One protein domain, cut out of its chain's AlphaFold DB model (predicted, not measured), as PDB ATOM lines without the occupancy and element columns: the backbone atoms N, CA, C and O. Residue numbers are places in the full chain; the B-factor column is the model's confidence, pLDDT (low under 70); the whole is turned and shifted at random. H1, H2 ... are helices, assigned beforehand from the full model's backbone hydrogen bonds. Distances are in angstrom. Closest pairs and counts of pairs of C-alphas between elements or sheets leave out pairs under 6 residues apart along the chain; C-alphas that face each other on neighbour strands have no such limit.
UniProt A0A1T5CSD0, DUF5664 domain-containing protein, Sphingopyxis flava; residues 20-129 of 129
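This is residues 20 to 129 of the 129 residues of the protein "DUF5664 domain-containing protein" of Sphingopyxis flava (UniProt A0A1T5CSD0). H1 packs across the first part of H3 in a compact body, where H2 and H3 make a helical hairpin; an arm ending in H4 sticks out, residues 109 to 129 standing free. The printed part has 110 residues, four named helices, H1 to H4 in order, and no named strand: all helix. It is loose, radius of gyration of the C-alphas 17.0 A, spanning 54 by 34 by 24 A.

H1, residues 21 to 38, touches H3, residues 83 to 100, with residues 23 to 31 alone; the closest C-alphas, of His 26 and Gly 85, are 4.6 A apart, and the tilt, 71 degrees, is only just about perpendicular. H2, residues 50 to 65, touches H3 in a hairpin, closest C-alphas Ala 57 and Val 87 at 4.6 A, a shallow tilt of 18 degrees, opposite ways. H4, residues 114 to 127, touches no helix. In H1, H2, H3 and H4 every O i to N i+4 pair is within hydrogen-bond range.

From first to last C-alpha, H1 measures 25.2 A from (-26.983, -0.772, 0.715), H2 22.4 A, H3 25.6 A, and H4 20.4 A to (-6.663, 17.684, -29.310).

The printed part has no cut; its three links are long. Residues 127 to 129 have pLDDT under 70.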
ATOM      1  N   PRO A  20     -26.375   0.739  -3.803       97.94
ATOM      2  CA  PRO A  20     -25.592   0.035  -2.798       97.94
ATOM      3  C   PRO A  20     -26.204   0.209  -1.399       97.94
ATOM      4  O   PRO A  20     -26.429   1.347  -0.977       97.94
ATOM      5  N   PRO A  21     -26.428  -0.877  -0.634       98.00
ATOM      6  CA  PRO A  21     -26.983  -0.772   0.715       98.00
ATOM      7  C   PRO A  21     -26.168   0.124   1.658       98.00
ATOM      8  O   PRO A  21     -26.738   0.767   2.533       98.00
ATOM      9  N   SER A  22     -24.850   0.236   1.455       97.69
ATOM     10  CA  SER A  22     -23.997   1.169   2.202       97.69
ATOM     11  C   SER A  22     -24.403   2.634   2.004       97.69
ATOM     12  O   SER A  22     -24.433   3.398   2.967       97.69
ATOM     13  N   ALA A  23     -24.780   3.027   0.784       98.12
ATOM     14  CA  ALA A  23     -25.275   4.372   0.503       98.12
ATOM     15  C   ALA A  23     -26.610   4.626   1.216       98.12
ATOM     16  O   ALA A  23     -26.792   5.684   1.819       98.12
ATOM     17  N   LEU A  24     -27.510   3.633   1.210       97.94
ATOM     18  CA  LEU A  24     -28.783   3.710   1.932       97.94
ATOM     19  C   LEU A  24     -28.568   3.891   3.437       97.94
ATOM     20  O   LEU A  24     -29.237   4.726   4.036       97.94
ATOM     21  N   LEU A  25     -27.624   3.157   4.035       97.69
ATOM     22  CA  LEU A  25     -27.309   3.272   5.460       97.69
ATOM     23  C   LEU A  25     -26.767   4.661   5.810       97.69
ATOM     24  O   LEU A  25     -27.301   5.304   6.707       97.69
ATOM     25  N   HIS A  26     -25.774   5.174   5.077       97.81
ATOM     26  CA  HIS A  26     -25.228   6.509   5.352       97.81
ATOM     27  C   HIS A  26     -26.250   7.631   5.132       97.81
ATOM     28  O   HIS A  26     -26.290   8.581   5.917       97.81
ATOM     29  N   LEU A  27     -27.091   7.522   4.098       98.31
ATOM     30  CA  LEU A  27     -28.212   8.437   3.897       98.31
ATOM     31  C   LEU A  27     -29.193   8.355   5.074       98.31
ATOM     32  O   LEU A  27     -29.545   9.385   5.642       98.31
ATOM     33  N   ALA A  28     -29.610   7.150   5.468       97.25
ATOM     34  CA  ALA A  28     -30.551   6.950   6.565       97.25
ATOM     35  C   ALA A  28     -30.025   7.538   7.881       97.25
ATOM     36  O   ALA A  28     -30.758   8.270   8.539       97.25
ATOM     37  N   THR A  29     -28.755   7.311   8.228       96.19
ATOM     38  CA  THR A  29     -28.147   7.875   9.444       96.19
ATOM     39  C   THR A  29     -28.150   9.406   9.422       96.19
ATOM     40  O   THR A  29     -28.514  10.034  10.417       96.19
ATOM     41  N   ALA A  30     -27.828  10.029   8.283       97.31
ATOM     42  CA  ALA A  30     -27.895  11.485   8.142       97.31
ATOM     43  C   ALA A  30     -29.334  12.019   8.266       97.31
ATOM     44  O   ALA A  30     -29.573  13.022   8.940       97.31
ATOM     45  N   MET A  31     -30.311  11.322   7.680       97.56
ATOM     46  CA  MET A  31     -31.729  11.675   7.797       97.56
ATOM     47  C   MET A  31     -32.246  11.495   9.229       97.56
ATOM     48  O   MET A  31     -33.001  12.334   9.710       97.56
ATOM     49  N   MET A  32     -31.810  10.453   9.943       95.88
ATOM     50  CA  MET A  32     -32.125  10.238  11.361       95.88
ATOM     51  C   MET A  32     -31.528  11.333  12.246       95.88
ATOM     52  O   MET A  32     -32.200  11.813  13.156       95.88
ATOM     53  N   ASN A  33     -30.293  11.767  11.968       96.19
ATOM     54  CA  ASN A  33     -29.688  12.903  12.657       96.19
ATOM     55  C   ASN A  33     -30.543  14.172  12.503       96.19
ATOM     56  O   ASN A  33     -30.893  14.796  13.505       96.19
ATOM     57  N   GLY A  34     -30.956  14.497  11.274       94.81
ATOM     58  CA  GLY A  34     -31.860  15.618  11.008       94.81
ATOM     59  C   GLY A  34     -33.230  15.454  11.673       94.81
ATOM     60  O   GLY A  34     -33.713  16.383  12.314       94.81
ATOM     61  N   ALA A  35     -33.821  14.258  11.602       95.38
ATOM     62  CA  ALA A  35     -35.126  13.965  12.190       95.38
ATOM     63  C   ALA A  35     -35.147  14.125  13.716       95.38
ATOM     64  O   ALA A  35     -36.168  14.507  14.277       95.38
ATOM     65  N   ARG A  36     -34.027  13.880  14.401       93.19
ATOM     66  CA  ARG A  36     -33.905  14.151  15.841       93.19
ATOM     67  C   ARG A  36     -33.854  15.647  16.155       93.19
ATOM     68  O   ARG A  36     -34.388  16.055  17.179       93.19
ATOM     69  N   LYS A  37     -33.223  16.451  15.292       91.38
ATOM     70  CA  LYS A  37     -33.123  17.911  15.460       91.38
ATOM     71  C   LYS A  37     -34.437  18.621  15.105       91.38
ATOM     72  O   LYS A  37     -34.828  19.553  15.799       91.38
ATOM     73  N   TYR A  38     -35.109  18.186  14.038       94.50
ATOM     74  CA  TYR A  38     -36.189  18.954  13.403       94.50
ATOM     75  C   TYR A  38     -37.484  18.166  13.163       94.50
ATOM     76  O   TYR A  38     -38.446  18.719  12.639       94.50
ATOM     77  N   GLY A  39     -37.529  16.889  13.539       95.69
ATOM     78  CA  GLY A  39     -38.614  15.979  13.180       95.69
ATOM     79  C   GLY A  39     -38.423  15.350  11.791       95.69
ATOM     80  O   GLY A  39     -37.777  15.930  10.912       95.69
ATOM     81  N   PRO A  40     -38.935  14.129  11.564       96.88
ATOM     82  CA  PRO A  40     -38.868  13.493  10.253       96.88
ATOM     83  C   PRO A  40     -39.774  14.221   9.252       96.88
ATOM     84  O   PRO A  40     -40.870  14.640   9.604       96.88
ATOM     85  N   TYR A  41     -39.342  14.315   7.991       97.12
ATOM     86  CA  TYR A  41     -40.108  14.906   6.880       97.12
ATOM     87  C   TYR A  41     -40.489  16.386   7.021       97.12
ATOM     88  O   TYR A  41     -41.264  16.872   6.202       97.12
ATOM     89  N   ASN A  42     -39.906  17.131   7.965       97.12
ATOM     90  CA  ASN A  42     -40.239  18.542   8.196       97.12
ATOM     91  C   ASN A  42     -40.111  19.428   6.937       97.12
ATOM     92  O   ASN A  42     -40.849  20.388   6.765       97.12
ATOM     93  N   TRP A  43     -39.227  19.071   6.003       96.69
ATOM     94  CA  TRP A  43     -39.052  19.759   4.720       96.69
ATOM     95  C   TRP A  43     -40.263  19.685   3.772       96.69
ATOM     96  O   TRP A  43     -40.268  20.354   2.738       96.69
ATOM     97  N   ARG A  44     -41.262  18.846   4.064       97.06
ATOM     98  CA  ARG A  44     -42.543  18.803   3.341       97.06
ATOM     99  C   ARG A  44     -43.575  19.781   3.892       97.06
ATOM    100  O   ARG A  44     -44.553  20.043   3.203       97.06
ATOM    101  N   ASP A  45     -43.348  20.302   5.090       95.81
ATOM    102  CA  ASP A  45     -44.216  21.284   5.738       95.81
ATOM    103  C   ASP A  45     -43.580  22.680   5.671       95.81
ATOM    104  O   ASP A  45     -44.249  23.666   5.356       95.81
ATOM    105  N   ASP A  46     -42.262  22.751   5.879       95.56
ATOM    106  CA  ASP A  46     -41.491  23.990   5.888       95.56
ATOM    107  C   ASP A  46     -40.759  24.245   4.555       95.56
ATOM    108  O   ASP A  46     -40.186  23.321   3.965       95.56
ATOM    109  N   PRO A  47     -40.694  25.506   4.074       95.25
ATOM    110  CA  PRO A  47     -40.000  25.831   2.832       95.25
ATOM    111  C   PRO A  47     -38.499  25.502   2.839       95.25
ATOM    112  O   PRO A  47     -37.737  25.962   3.691       95.25
ATOM    113  N   VAL A  48     -38.037  24.802   1.800       97.38
ATOM    114  CA  VAL A  48     -36.624  24.428   1.610       97.38
ATOM    115  C   VAL A  48     -35.939  25.380   0.641       97.38
ATOM    116  O   VAL A  48     -36.270  25.423  -0.540       97.38
ATOM    117  N   SER A  49     -34.919  26.111   1.087       98.19
ATOM    118  CA  SER A  49     -34.132  26.961   0.187       98.19
ATOM    119  C   SER A  49     -33.094  26.159  -0.603       98.19
ATOM    120  O   SER A  49     -32.130  25.649  -0.027       98.19
ATOM    121  N   THR A  50     -33.210  26.131  -1.937       98.00
ATOM    122  CA  THR A  50     -32.265  25.394  -2.799       98.00
ATOM    123  C   THR A  50     -30.808  25.789  -2.554       98.00
ATOM    124  O   THR A  50     -29.955  24.922  -2.377       98.00
ATOM    125  N   ARG A  51     -30.490  27.091  -2.506       97.94
ATOM    126  CA  ARG A  51     -29.102  27.553  -2.317       97.94
ATOM    127  C   ARG A  51     -28.508  27.155  -0.967       97.94
ATOM    128  O   ARG A  51     -27.310  26.896  -0.913       97.94
ATOM    129  N   VAL A  52     -29.312  27.103   0.096       98.25
ATOM    130  CA  VAL A  52     -28.840  26.720   1.439       98.25
ATOM    131  C   VAL A  52     -28.393  25.261   1.444       98.25
ATOM    132  O   VAL A  52     -27.264  24.970   1.837       98.25
ATOM    133  N   TYR A  53     -29.237  24.364   0.931       98.19
ATOM    134  CA  TYR A  53     -28.946  22.930   0.891       98.19
ATOM    135  C   TYR A  53     -27.827  22.589  -0.099       98.19
ATOM    136  O   TYR A  53     -26.967  21.769   0.214       98.19
ATOM    137  N   VAL A  54     -27.765  23.266  -1.253       98.31
ATOM    138  CA  VAL A  54     -26.640  23.118  -2.193       98.31
ATOM    139  C   VAL A  54     -25.325  23.557  -1.543       98.31
ATOM    140  O   VAL A  54     -24.334  22.838  -1.625       98.31
ATOM    141  N   ALA A  55     -25.302  24.700  -0.850       98.38
ATOM    142  CA  ALA A  55     -24.097  25.163  -0.163       98.38
ATOM    143  C   ALA A  55     -23.682  24.230   0.990       98.38
ATOM    144  O   ALA A  55     -22.489  24.024   1.199       98.38
ATOM    145  N   ALA A  56     -24.639  23.660   1.730       98.12
ATOM    146  CA  ALA A  56     -24.358  22.664   2.765       98.12
ATOM    147  C   ALA A  56     -23.724  21.398   2.173       98.12
ATOM    148  O   ALA A  56     -22.656  20.986   2.626       98.12
ATOM    149  N   ALA A  57     -24.305  20.849   1.102       98.62
ATOM    150  CA  ALA A  57     -23.741  19.707   0.386       98.62
ATOM    151  C   ALA A  57     -22.312  19.988  -0.110       98.62
ATOM    152  O   ALA A  57     -21.429  19.153   0.060       98.62
ATOM    153  N   MET A  58     -22.054  21.182  -0.658       98.56
ATOM    154  CA  MET A  58     -20.711  21.577  -1.097       98.56
ATOM    155  C   MET A  58     -19.696  21.611   0.050       98.56
ATOM    156  O   MET A  58     -18.567  21.180  -0.156       98.56
ATOM    157  N   ARG A  59     -20.071  22.081   1.250       98.50
ATOM    158  CA  ARG A  59     -19.164  22.076   2.413       98.50
ATOM    159  C   ARG A  59     -18.841  20.661   2.879       98.50
ATOM    160  O   ARG A  59     -17.676  20.366   3.093       98.50
ATOM    161  N   HIS A  60     -19.838  19.777   2.975       98.50
ATOM    162  CA  HIS A  60     -19.565  18.383   3.335       98.50
ATOM    163  C   HIS A  60     -18.709  17.677   2.280       98.50
ATOM    164  O   HIS A  60     -17.825  16.909   2.639       98.50
ATOM    165  N   LEU A  61     -18.940  17.956   0.993       98.69
ATOM    166  CA  LEU A  61     -18.122  17.404  -0.081       98.69
ATOM    167  C   LEU A  61     -16.685  17.946  -0.049       98.69
ATOM    168  O   LEU A  61     -15.760  17.187  -0.317       98.69
ATOM    169  N   ALA A  62     -16.499  19.225   0.289       98.56
ATOM    170  CA  ALA A  62     -15.178  19.826   0.460       98.56
ATOM    171  C   ALA A  62     -14.417  19.198   1.637       98.56
ATOM    172  O   ALA A  62     -13.306  18.732   1.428       98.56
ATOM    173  N   SER A  63     -15.033  19.078   2.821       98.38
ATOM    174  CA  SER A  63     -14.425  18.384   3.971       98.38
ATOM    175  C   SER A  63     -14.008  16.952   3.629       98.38
ATOM    176  O   SER A  63     -12.891  16.543   3.927       98.38
ATOM    177  N   TYR A  64     -14.871  16.208   2.926       98.50
ATOM    178  CA  TYR A  64     -14.533  14.862   2.464       98.50
ATOM    179  C   TYR A  64     -13.335  14.848   1.508       98.50
ATOM    180  O   TYR A  64     -12.451  14.004   1.630       98.50
ATOM    181  N   LEU A  65     -13.284  15.797   0.570       98.50
ATOM    182  CA  LEU A  65     -12.161  15.926  -0.356       98.50
ATOM    183  C   LEU A  65     -10.847  16.272   0.365       98.50
ATOM    184  O   LEU A  65      -9.792  15.807  -0.061       98.50
ATOM    185  N   ASP A  66     -10.923  17.032   1.457       98.38
ATOM    186  CA  ASP A  66      -9.783  17.403   2.300       98.38
ATOM    187  C   ASP A  66      -9.366  16.288   3.286       98.38
ATOM    188  O   ASP A  66      -8.387  16.442   4.019       98.38
ATOM    189  N   GLY A  67     -10.047  15.134   3.264       97.94
ATOM    190  CA  GLY A  67      -9.679  13.933   4.019       97.94
ATOM    191  C   GLY A  67     -10.473  13.695   5.305       97.94
ATOM    192  O   GLY A  67     -10.091  12.832   6.093       97.94
ATOM    193  N   GLU A  68     -11.565  14.432   5.536       97.94
ATOM    194  CA  GLU A  68     -12.462  14.210   6.676       97.94
ATOM    195  C   GLU A  68     -13.600  13.240   6.315       97.94
ATOM    196  O   GLU A  68     -14.462  13.537   5.486       97.94
ATOM    197  N   ASP A  69     -13.664  12.088   6.985       97.44
ATOM    198  CA  ASP A  69     -14.736  11.109   6.748       97.44
ATOM    199  C   ASP A  69     -16.051  11.494   7.451       97.44
ATOM    200  O   ASP A  69     -17.141  11.347   6.887       97.44
ATOM    201  N   TYR A  70     -15.971  12.054   8.663       97.31
ATOM    202  CA  TYR A  70     -17.122  12.275   9.544       97.31
ATOM    203  C   TYR A  70     -17.314  13.733   9.955       97.31
ATOM    204  O   TYR A  70     -16.365  14.421  10.318       97.31
ATOM    205  N   SER A  71     -18.574  14.172   9.973       94.88
ATOM    206  CA  SER A  71     -18.932  15.545  10.304       94.88
ATOM    207  C   SER A  71     -19.060  15.778  11.806       94.88
ATOM    208  O   SER A  71     -19.745  15.039  12.516       94.88
ATOM    209  N   ALA A  72     -18.504  16.903  12.258       89.56
ATOM    210  CA  ALA A  72     -18.734  17.435  13.597       89.56
ATOM    211  C   ALA A  72     -20.168  17.969  13.816       89.56
ATOM    212  O   ALA A  72     -20.575  18.130  14.961       89.56
ATOM    213  N   ASP A  73     -20.965  18.211  12.762       82.25
ATOM    214  CA  ASP A  73     -22.375  18.654  12.865       82.25
ATOM    215  C   ASP A  73     -23.337  17.477  13.135       82.25
ATOM    216  O   ASP A  73     -24.429  17.341  12.572       82.25
ATOM    217  N   THR A  74     -22.916  16.596  14.035       85.75
ATOM    218  CA  THR A  74     -23.702  15.468  14.532       85.75
ATOM    219  C   THR A  74     -24.269  15.825  15.913       85.75
ATOM    220  O   THR A  74     -23.774  16.722  16.588       85.75
ATOM    221  N   VAL A  75     -25.361  15.185  16.338       81.69
ATOM    222  CA  VAL A  75     -25.877  15.372  17.706       81.69
ATOM    223  C   VAL A  75     -24.904  14.683  18.664       81.69
ATOM    224  O   VAL A  75     -24.541  13.543  18.405       81.69
ATOM    225  N   GLU A  76     -24.516  15.338  19.762       74.44
ATOM    226  CA  GLU A  76     -23.436  14.887  20.666       74.44
ATOM    227  C   GLU A  76     -23.602  13.460  21.231       74.44
ATOM    228  O   GLU A  76     -22.625  12.848  21.646       74.44
ATOM    229  N   ALA A  77     -24.826  12.919  21.240       71.62
ATOM    230  CA  ALA A  77     -25.143  11.581  21.745       71.62
ATOM    231  C   ALA A  77     -25.119  10.464  20.677       71.62
ATOM    232  O   ALA A  77     -25.528   9.342  20.967       71.62
ATOM    233  N   GLU A  78     -24.701  10.754  19.443       74.00
ATOM    234  CA  GLU A  78     -24.740   9.811  18.319       74.00
ATOM    235  C   GLU A  78     -23.358   9.590  17.704       74.00
ATOM    236  O   GLU A  78     -22.485  10.456  17.760       74.00
ATOM    237  N   GLU A  79     -23.199   8.437  17.051       83.50
ATOM    238  CA  GLU A  79     -22.041   8.182  16.198       83.50
ATOM    239  C   GLU A  79     -21.925   9.272  15.120       83.50
ATOM    240  O   GLU A  79     -22.941   9.617  14.498       83.50
ATOM    241  N   PRO A  80     -20.711   9.799  14.868       90.81
ATOM    242  CA  PRO A  80     -20.482  10.805  13.844       90.81
ATOM    243  C   PRO A  80     -21.068  10.390  12.492       90.81
ATOM    244  O   PRO A  80     -20.870   9.276  12.003       90.81
ATOM    245  N   VAL A  81     -21.796  11.302  11.854       96.31
ATOM    246  CA  VAL A  81     -22.391  11.047  10.542       96.31
ATOM    247  C   VAL A  81     -21.358  11.322   9.456       96.31
ATOM    248  O   VAL A  81     -20.724  12.376   9.415       96.31
ATOM    249  N   HIS A  82     -21.209  10.374   8.535       97.75
ATOM    250  CA  HIS A  82     -20.281  10.502   7.414       97.75
ATOM    251  C   HIS A  82     -20.638  11.702   6.514       97.75
ATOM    252  O   HIS A  82     -21.810  11.897   6.173       97.75
ATOM    253  N   HIS A  83     -19.643  12.461   6.043       98.25
ATOM    254  CA  HIS A  83     -19.849  13.642   5.191       98.25
ATOM    255  C   HIS A  83     -20.676  13.331   3.936       98.25
ATOM    256  O   HIS A  83     -21.659  14.012   3.649       98.25
ATOM    257  N   LEU A  84     -20.345  12.252   3.220       98.56
ATOM    258  CA  LEU A  84     -21.141  11.790   2.072       98.56
ATOM    259  C   LEU A  84     -22.598  11.436   2.425       98.56
ATOM    260  O   LEU A  84     -23.482  11.631   1.593       98.56
ATOM    261  N   GLY A  85     -22.876  10.985   3.654       98.19
ATOM    262  CA  GLY A  85     -24.241  10.798   4.156       98.19
ATOM    263  C   GLY A  85     -25.021  12.112   4.179       98.19
ATOM    264  O   GLY A  85     -26.126  12.189   3.640       98.19
ATOM    265  N   HIS A  86     -24.411  13.175   4.709       98.19
ATOM    266  CA  HIS A  86     -24.997  14.518   4.689       98.19
ATOM    267  C   HIS A  86     -25.181  15.072   3.271       98.19
ATOM    268  O   HIS A  86     -26.206  15.696   2.995       98.19
ATOM    269  N   VAL A  87     -24.236  14.824   2.354       98.69
ATOM    270  CA  VAL A  87     -24.380  15.211   0.937       98.69
ATOM    271  C   VAL A  87     -25.613  14.541   0.325       98.69
ATOM    272  O   VAL A  87     -26.447  15.221  -0.277       98.69
ATOM    273  N   MET A  88     -25.766  13.225   0.517       98.69
ATOM    274  CA  MET A  88     -26.931  12.479   0.032       98.69
ATOM    275  C   MET A  88     -28.234  13.008   0.642       98.69
ATOM    276  O   MET A  88     -29.196  13.225  -0.094       98.69
ATOM    277  N   ALA A  89     -28.258  13.272   1.952       98.38
ATOM    278  CA  ALA A  89     -29.426  13.815   2.643       98.38
ATOM    279  C   ALA A  89     -29.835  15.191   2.096       98.38
ATOM    280  O   ALA A  89     -31.013  15.416   1.821       98.38
ATOM    281  N   CYS A  90     -28.872  16.088   1.852       98.50
ATOM    282  CA  CYS A  90     -29.152  17.397   1.260       98.50
ATOM    283  C   CYS A  90     -29.821  17.269  -0.116       98.50
ATOM    284  O   CYS A  90     -30.825  17.931  -0.381       98.50
ATOM    285  N   CYS A  91     -29.290  16.402  -0.982       98.62
ATOM    286  CA  CYS A  91     -29.856  16.156  -2.308       98.62
ATOM    287  C   CYS A  91     -31.249  15.513  -2.231       98.62
ATOM    288  O   CYS A  91     -32.152  15.933  -2.956       98.62
ATOM    289  N   ALA A  92     -31.437  14.530  -1.345       98.44
ATOM    290  CA  ALA A  92     -32.715  13.853  -1.149       98.44
ATOM    291  C   ALA A  92     -33.810  14.824  -0.682       98.44
ATOM    292  O   ALA A  92     -34.896  14.834  -1.256       98.44
ATOM    293  N   ILE A  93     -33.506  15.691   0.291       98.56
ATOM    294  CA  ILE A  93     -34.441  16.705   0.798       98.56
ATOM    295  C   ILE A  93     -34.830  17.701  -0.297       98.56
ATOM    296  O   ILE A  93     -36.010  17.991  -0.462       98.56
ATOM    297  N   VAL A  94     -33.870  18.203  -1.083       98.50
ATOM    298  CA  VAL A  94     -34.167  19.137  -2.184       98.50
ATOM    299  C   VAL A  94     -35.071  18.494  -3.242       98.50
ATOM    300  O   VAL A  94     -36.011  19.139  -3.706       98.50
ATOM    301  N   LEU A  95     -34.807  17.239  -3.618       98.50
ATOM    302  CA  LEU A  95     -35.627  16.505  -4.588       98.50
ATOM    303  C   LEU A  95     -37.040  16.239  -4.062       98.50
ATOM    304  O   LEU A  95     -38.017  16.443  -4.780       98.50
ATOM    305  N   ASP A  96     -37.157  15.806  -2.810       98.44
ATOM    306  CA  ASP A  96     -38.451  15.493  -2.214       98.44
ATOM    307  C   ASP A  96     -39.280  16.764  -1.967       98.44
ATOM    308  O   ASP A  96     -40.461  16.791  -2.296       98.44
ATOM    309  N   ALA A  97     -38.655  17.860  -1.521       98.31
ATOM    310  CA  ALA A  97     -39.303  19.168  -1.406       98.31
ATOM    311  C   ALA A  97     -39.775  19.714  -2.766       98.31
ATOM    312  O   ALA A  97     -40.809  20.380  -2.847       98.31
ATOM    313  N   TRP A  98     -39.047  19.430  -3.855       98.31
ATOM    314  CA  TRP A  98     -39.486  19.799  -5.204       98.31
ATOM    315  C   TRP A  98     -40.777  19.076  -5.590       98.31
ATOM    316  O   TRP A  98     -41.704  19.707  -6.095       98.31
ATOM    317  N   HIS A  99     -40.867  17.775  -5.302       98.12
ATOM    318  CA  HIS A  99     -42.079  16.992  -5.540       98.12
ATOM    319  C   HIS A  99     -43.222  17.329  -4.574       98.12
ATOM    320  O   HIS A  99     -44.383  17.260  -4.973       98.12
ATOM    321  N   ALA A 100     -42.910  17.724  -3.339       97.50
ATOM    322  CA  ALA A 100     -43.888  18.138  -2.335       97.50
ATOM    323  C   ALA A 100     -44.400  19.580  -2.530       97.50
ATOM    324  O   ALA A 100     -45.377  19.969  -1.899       97.50
ATOM    325  N   GLY A 101     -43.767  20.376  -3.400       97.62
ATOM    326  CA  GLY A 101     -44.147  21.771  -3.646       97.62
ATOM    327  C   GLY A 101     -43.651  22.766  -2.588       97.62
ATOM    328  O   GLY A 101     -44.043  23.930  -2.622       97.62
ATOM    329  N   THR A 102     -42.768  22.344  -1.680       98.12
ATOM    330  CA  THR A 102     -42.182  23.180  -0.616       98.12
ATOM    331  C   THR A 102     -40.797  23.727  -0.956       98.12
ATOM    332  O   THR A 102     -40.226  24.513  -0.198       98.12
ATOM    333  N   LEU A 103     -40.229  23.356  -2.106       98.38
ATOM    334  CA  LEU A 103     -38.937  23.887  -2.533       98.38
ATOM    335  C   LEU A 103     -39.036  25.368  -2.937       98.38
ATOM    336  O   LEU A 103     -39.644  25.726  -3.946       98.38
ATOM    337  N   LEU A 104     -38.319  26.224  -2.213       98.19
ATOM    338  CA  LEU A 104     -38.027  27.594  -2.614       98.19
ATOM    339  C   LEU A 104     -36.821  27.620  -3.562       98.19
ATOM    340  O   LEU A 104     -35.658  27.668  -3.135       98.19
ATOM    341  N   ASP A 105     -37.106  27.653  -4.865       96.88
ATOM    342  CA  ASP A 105     -36.084  27.775  -5.907       96.88
ATOM    343  C   ASP A 105     -35.534  29.207  -6.024       96.88
ATOM    344  O   ASP A 105     -35.959  30.046  -6.834       96.88
ATOM    345  N   ASN A 106     -34.528  29.476  -5.195       97.00
ATOM    346  CA  ASN A 106     -33.768  30.717  -5.191       97.00
ATOM    347  C   ASN A 106     -32.431  30.620  -5.947       97.00
ATOM    348  O   ASN A 106     -31.516  31.396  -5.661       97.00
ATOM    349  N   ARG A 107     -32.293  29.690  -6.904       96.31
ATOM    350  CA  ARG A 107     -31.125  29.640  -7.802       96.31
ATOM    351  C   ARG A 107     -31.009  30.929  -8.641       96.31
ATOM    352  O   ARG A 107     -32.021  31.610  -8.853       96.31
ATOM    353  N   PRO A 108     -29.801  31.279  -9.136       96.00
ATOM    354  CA  PRO A 108     -29.631  32.389 -10.073       96.00
ATOM    355  C   PRO A 108     -30.597  32.273 -11.256       96.00
ATOM    356  O   PRO A 108     -30.727  31.207 -11.853       96.00
ATOM    357  N   LYS A 109     -31.288  33.372 -11.579       94.62
ATOM    358  CA  LYS A 109     -32.335  33.379 -12.618       94.62
ATOM    359  C   LYS A 109     -31.778  33.316 -14.037       94.62
ATOM    360  O   LYS A 109     -32.469  32.859 -14.938       94.62
ATOM    361  N   VAL A 110     -30.533  33.750 -14.226       95.62
ATOM    362  CA  VAL A 110     -29.803  33.570 -15.482       95.62
ATOM    363  C   VAL A 110     -29.054  32.235 -15.407       95.62
ATOM    364  O   VAL A 110     -28.230  32.073 -14.502       95.62
ATOM    365  N   PRO A 111     -29.321  31.276 -16.313       91.38
ATOM    366  CA  PRO A 111     -28.623  29.995 -16.324       91.38
ATOM    367  C   PRO A 111     -27.112  30.150 -16.537       91.38
ATOM    368  O   PRO A 111     -26.661  30.956 -17.350       91.38
ATOM    369  N   GLY A 112     -26.326  29.343 -15.823       92.75
ATOM    370  CA  GLY A 112     -24.886  29.214 -16.056       92.75
ATOM    371  C   GLY A 112     -24.559  28.267 -17.217       92.75
ATOM    372  O   GLY A 112     -25.400  27.482 -17.649       92.75
ATOM    373  N   ARG A 113     -23.306  28.299 -17.693       95.94
ATOM    374  CA  ARG A 113     -22.805  27.481 -18.824       95.94
ATOM    375  C   ARG A 113     -21.838  26.369 -18.398       95.94
ATOM    376  O   ARG A 113     -21.064  25.874 -19.209       95.94
ATOM    377  N   THR A 114     -21.851  25.969 -17.125       94.62
ATOM    378  CA  THR A 114     -20.850  25.047 -16.554       94.62
ATOM    379  C   THR A 114     -20.716  23.739 -17.337       94.62
ATOM    380  O   THR A 114     -19.596  23.325 -17.619       94.62
ATOM    381  N   GLY A 115     -21.828  23.113 -17.741       92.31
ATOM    382  CA  GLY A 115     -21.790  21.869 -18.523       92.31
ATOM    383  C   GLY A 115     -21.083  22.028 -19.875       92.31
ATOM    384  O   GLY A 115     -20.236  21.216 -20.230       92.31
ATOM    385  N   GLU A 116     -21.362  23.119 -20.587       95.12
ATOM    386  CA  GLU A 116     -20.716  23.439 -21.865       95.12
ATOM    387  C   GLU A 116     -19.212  23.713 -21.699       95.12
ATOM    388  O   GLU A 116     -18.393  23.253 -22.499       95.12
ATOM    389  N   LEU A 117     -18.828  24.424 -20.635       95.38
ATOM    390  CA  LEU A 117     -17.423  24.704 -20.336       95.38
ATOM    391  C   LEU A 117     -16.644  23.413 -20.047       95.38
ATOM    392  O   LEU A 117     -15.533  23.245 -20.548       95.38
ATOM    393  N   ILE A 118     -17.230  22.475 -19.293       93.94
ATOM    394  CA  ILE A 118     -16.619  21.166 -19.016       93.94
ATOM    395  C   ILE A 118     -16.339  20.403 -20.321       93.94
ATOM    396  O   ILE A 118     -15.229  19.899 -20.507       93.94
ATOM    397  N   GLU A 119     -17.308  20.342 -21.238       94.38
ATOM    398  CA  GLU A 119     -17.140  19.658 -22.530       94.38
ATOM    399  C   GLU A 119     -16.107  20.338 -23.434       94.38
ATOM    400  O   GLU A 119     -15.304  19.666 -24.093       94.38
ATOM    401  N   THR A 120     -16.060  21.671 -23.401       93.69
ATOM    402  CA  THR A 120     -15.038  22.452 -24.106       93.69
ATOM    403  C   THR A 120     -13.636  22.039 -23.645       93.69
ATOM    404  O   THR A 120     -12.807  21.639 -24.464       93.69
ATOM    405  N   TYR A 121     -13.380  22.017 -22.330       90.50
ATOM    406  CA  TYR A 121     -12.076  21.623 -21.784       90.50
ATOM    407  C   TYR A 121     -11.702  20.162 -22.076       90.50
ATOM    408  O   TYR A 121     -10.523  19.861 -22.287       90.50
ATOM    409  N   ARG A 122     -12.678  19.244 -22.104       89.56
ATOM    410  CA  ARG A 122     -12.451  17.835 -22.476       89.56
ATOM    411  C   ARG A 122     -11.981  17.703 -23.919       89.56
ATOM    412  O   ARG A 122     -11.018  16.985 -24.183       89.56
ATOM    413  N   THR A 123     -12.635  18.406 -24.838       84.75
ATOM    414  CA  THR A 123     -12.294  18.376 -26.265       84.75
ATOM    415  C   THR A 123     -10.922  18.998 -26.521       84.75
ATOM    416  O   THR A 123     -10.104  18.394 -27.210       84.75
ATOM    417  N   THR A 124     -10.611  20.139 -25.897       80.00
ATOM    418  CA  THR A 124      -9.285  20.771 -26.014       80.00
ATOM    419  C   THR A 124      -8.162  19.855 -25.524       80.00
ATOM    420  O   THR A 124      -7.146  19.737 -26.201       80.00
ATOM    421  N   LYS A 125      -8.342  19.154 -24.394       74.50
ATOM    422  CA  LYS A 125      -7.336  18.197 -23.896       74.50
ATOM    423  C   LYS A 125      -7.124  17.005 -24.833       74.50
ATOM    424  O   LYS A 125      -5.995  16.553 -24.952       74.50
ATOM    425  N   LYS A 126      -8.173  16.515 -25.505       73.19
ATOM    426  CA  LYS A 126      -8.053  15.436 -26.504       73.19
ATOM    427  C   LYS A 126      -7.309  15.862 -27.772       73.19
ATOM    428  O   LYS A 126      -6.706  15.016 -28.405       73.19
ATOM    429  N   LEU A 127      -7.382  17.140 -28.150       66.50
ATOM    430  CA  LEU A 127      -6.663  17.684 -29.310       66.50
ATOM    431  C   LEU A 127      -5.191  18.013 -29.005       66.50
ATOM    432  O   LEU A 127      -4.409  18.191 -29.931       66.50
ATOM    433  N   ALA A 128      -4.834  18.139 -27.724       65.50
ATOM    434  CA  ALA A 128      -3.484  18.463 -27.259       65.50
ATOM    435  C   ALA A 128      -2.652  17.231 -26.840       65.50
ATOM    436  O   ALA A 128      -1.509  17.403 -26.417       65.50
ATOM    437  N   ALA A 129      -3.230  16.027 -26.911       58.88
ATOM    438  CA  ALA A 129      -2.596  14.740 -26.612       58.88
ATOM    439  C   ALA A 129      -2.337  13.965 -27.908       58.88
ATOM    440  O   ALA A 129      -1.312  13.251 -27.956       58.88
TER     441      ALA A 129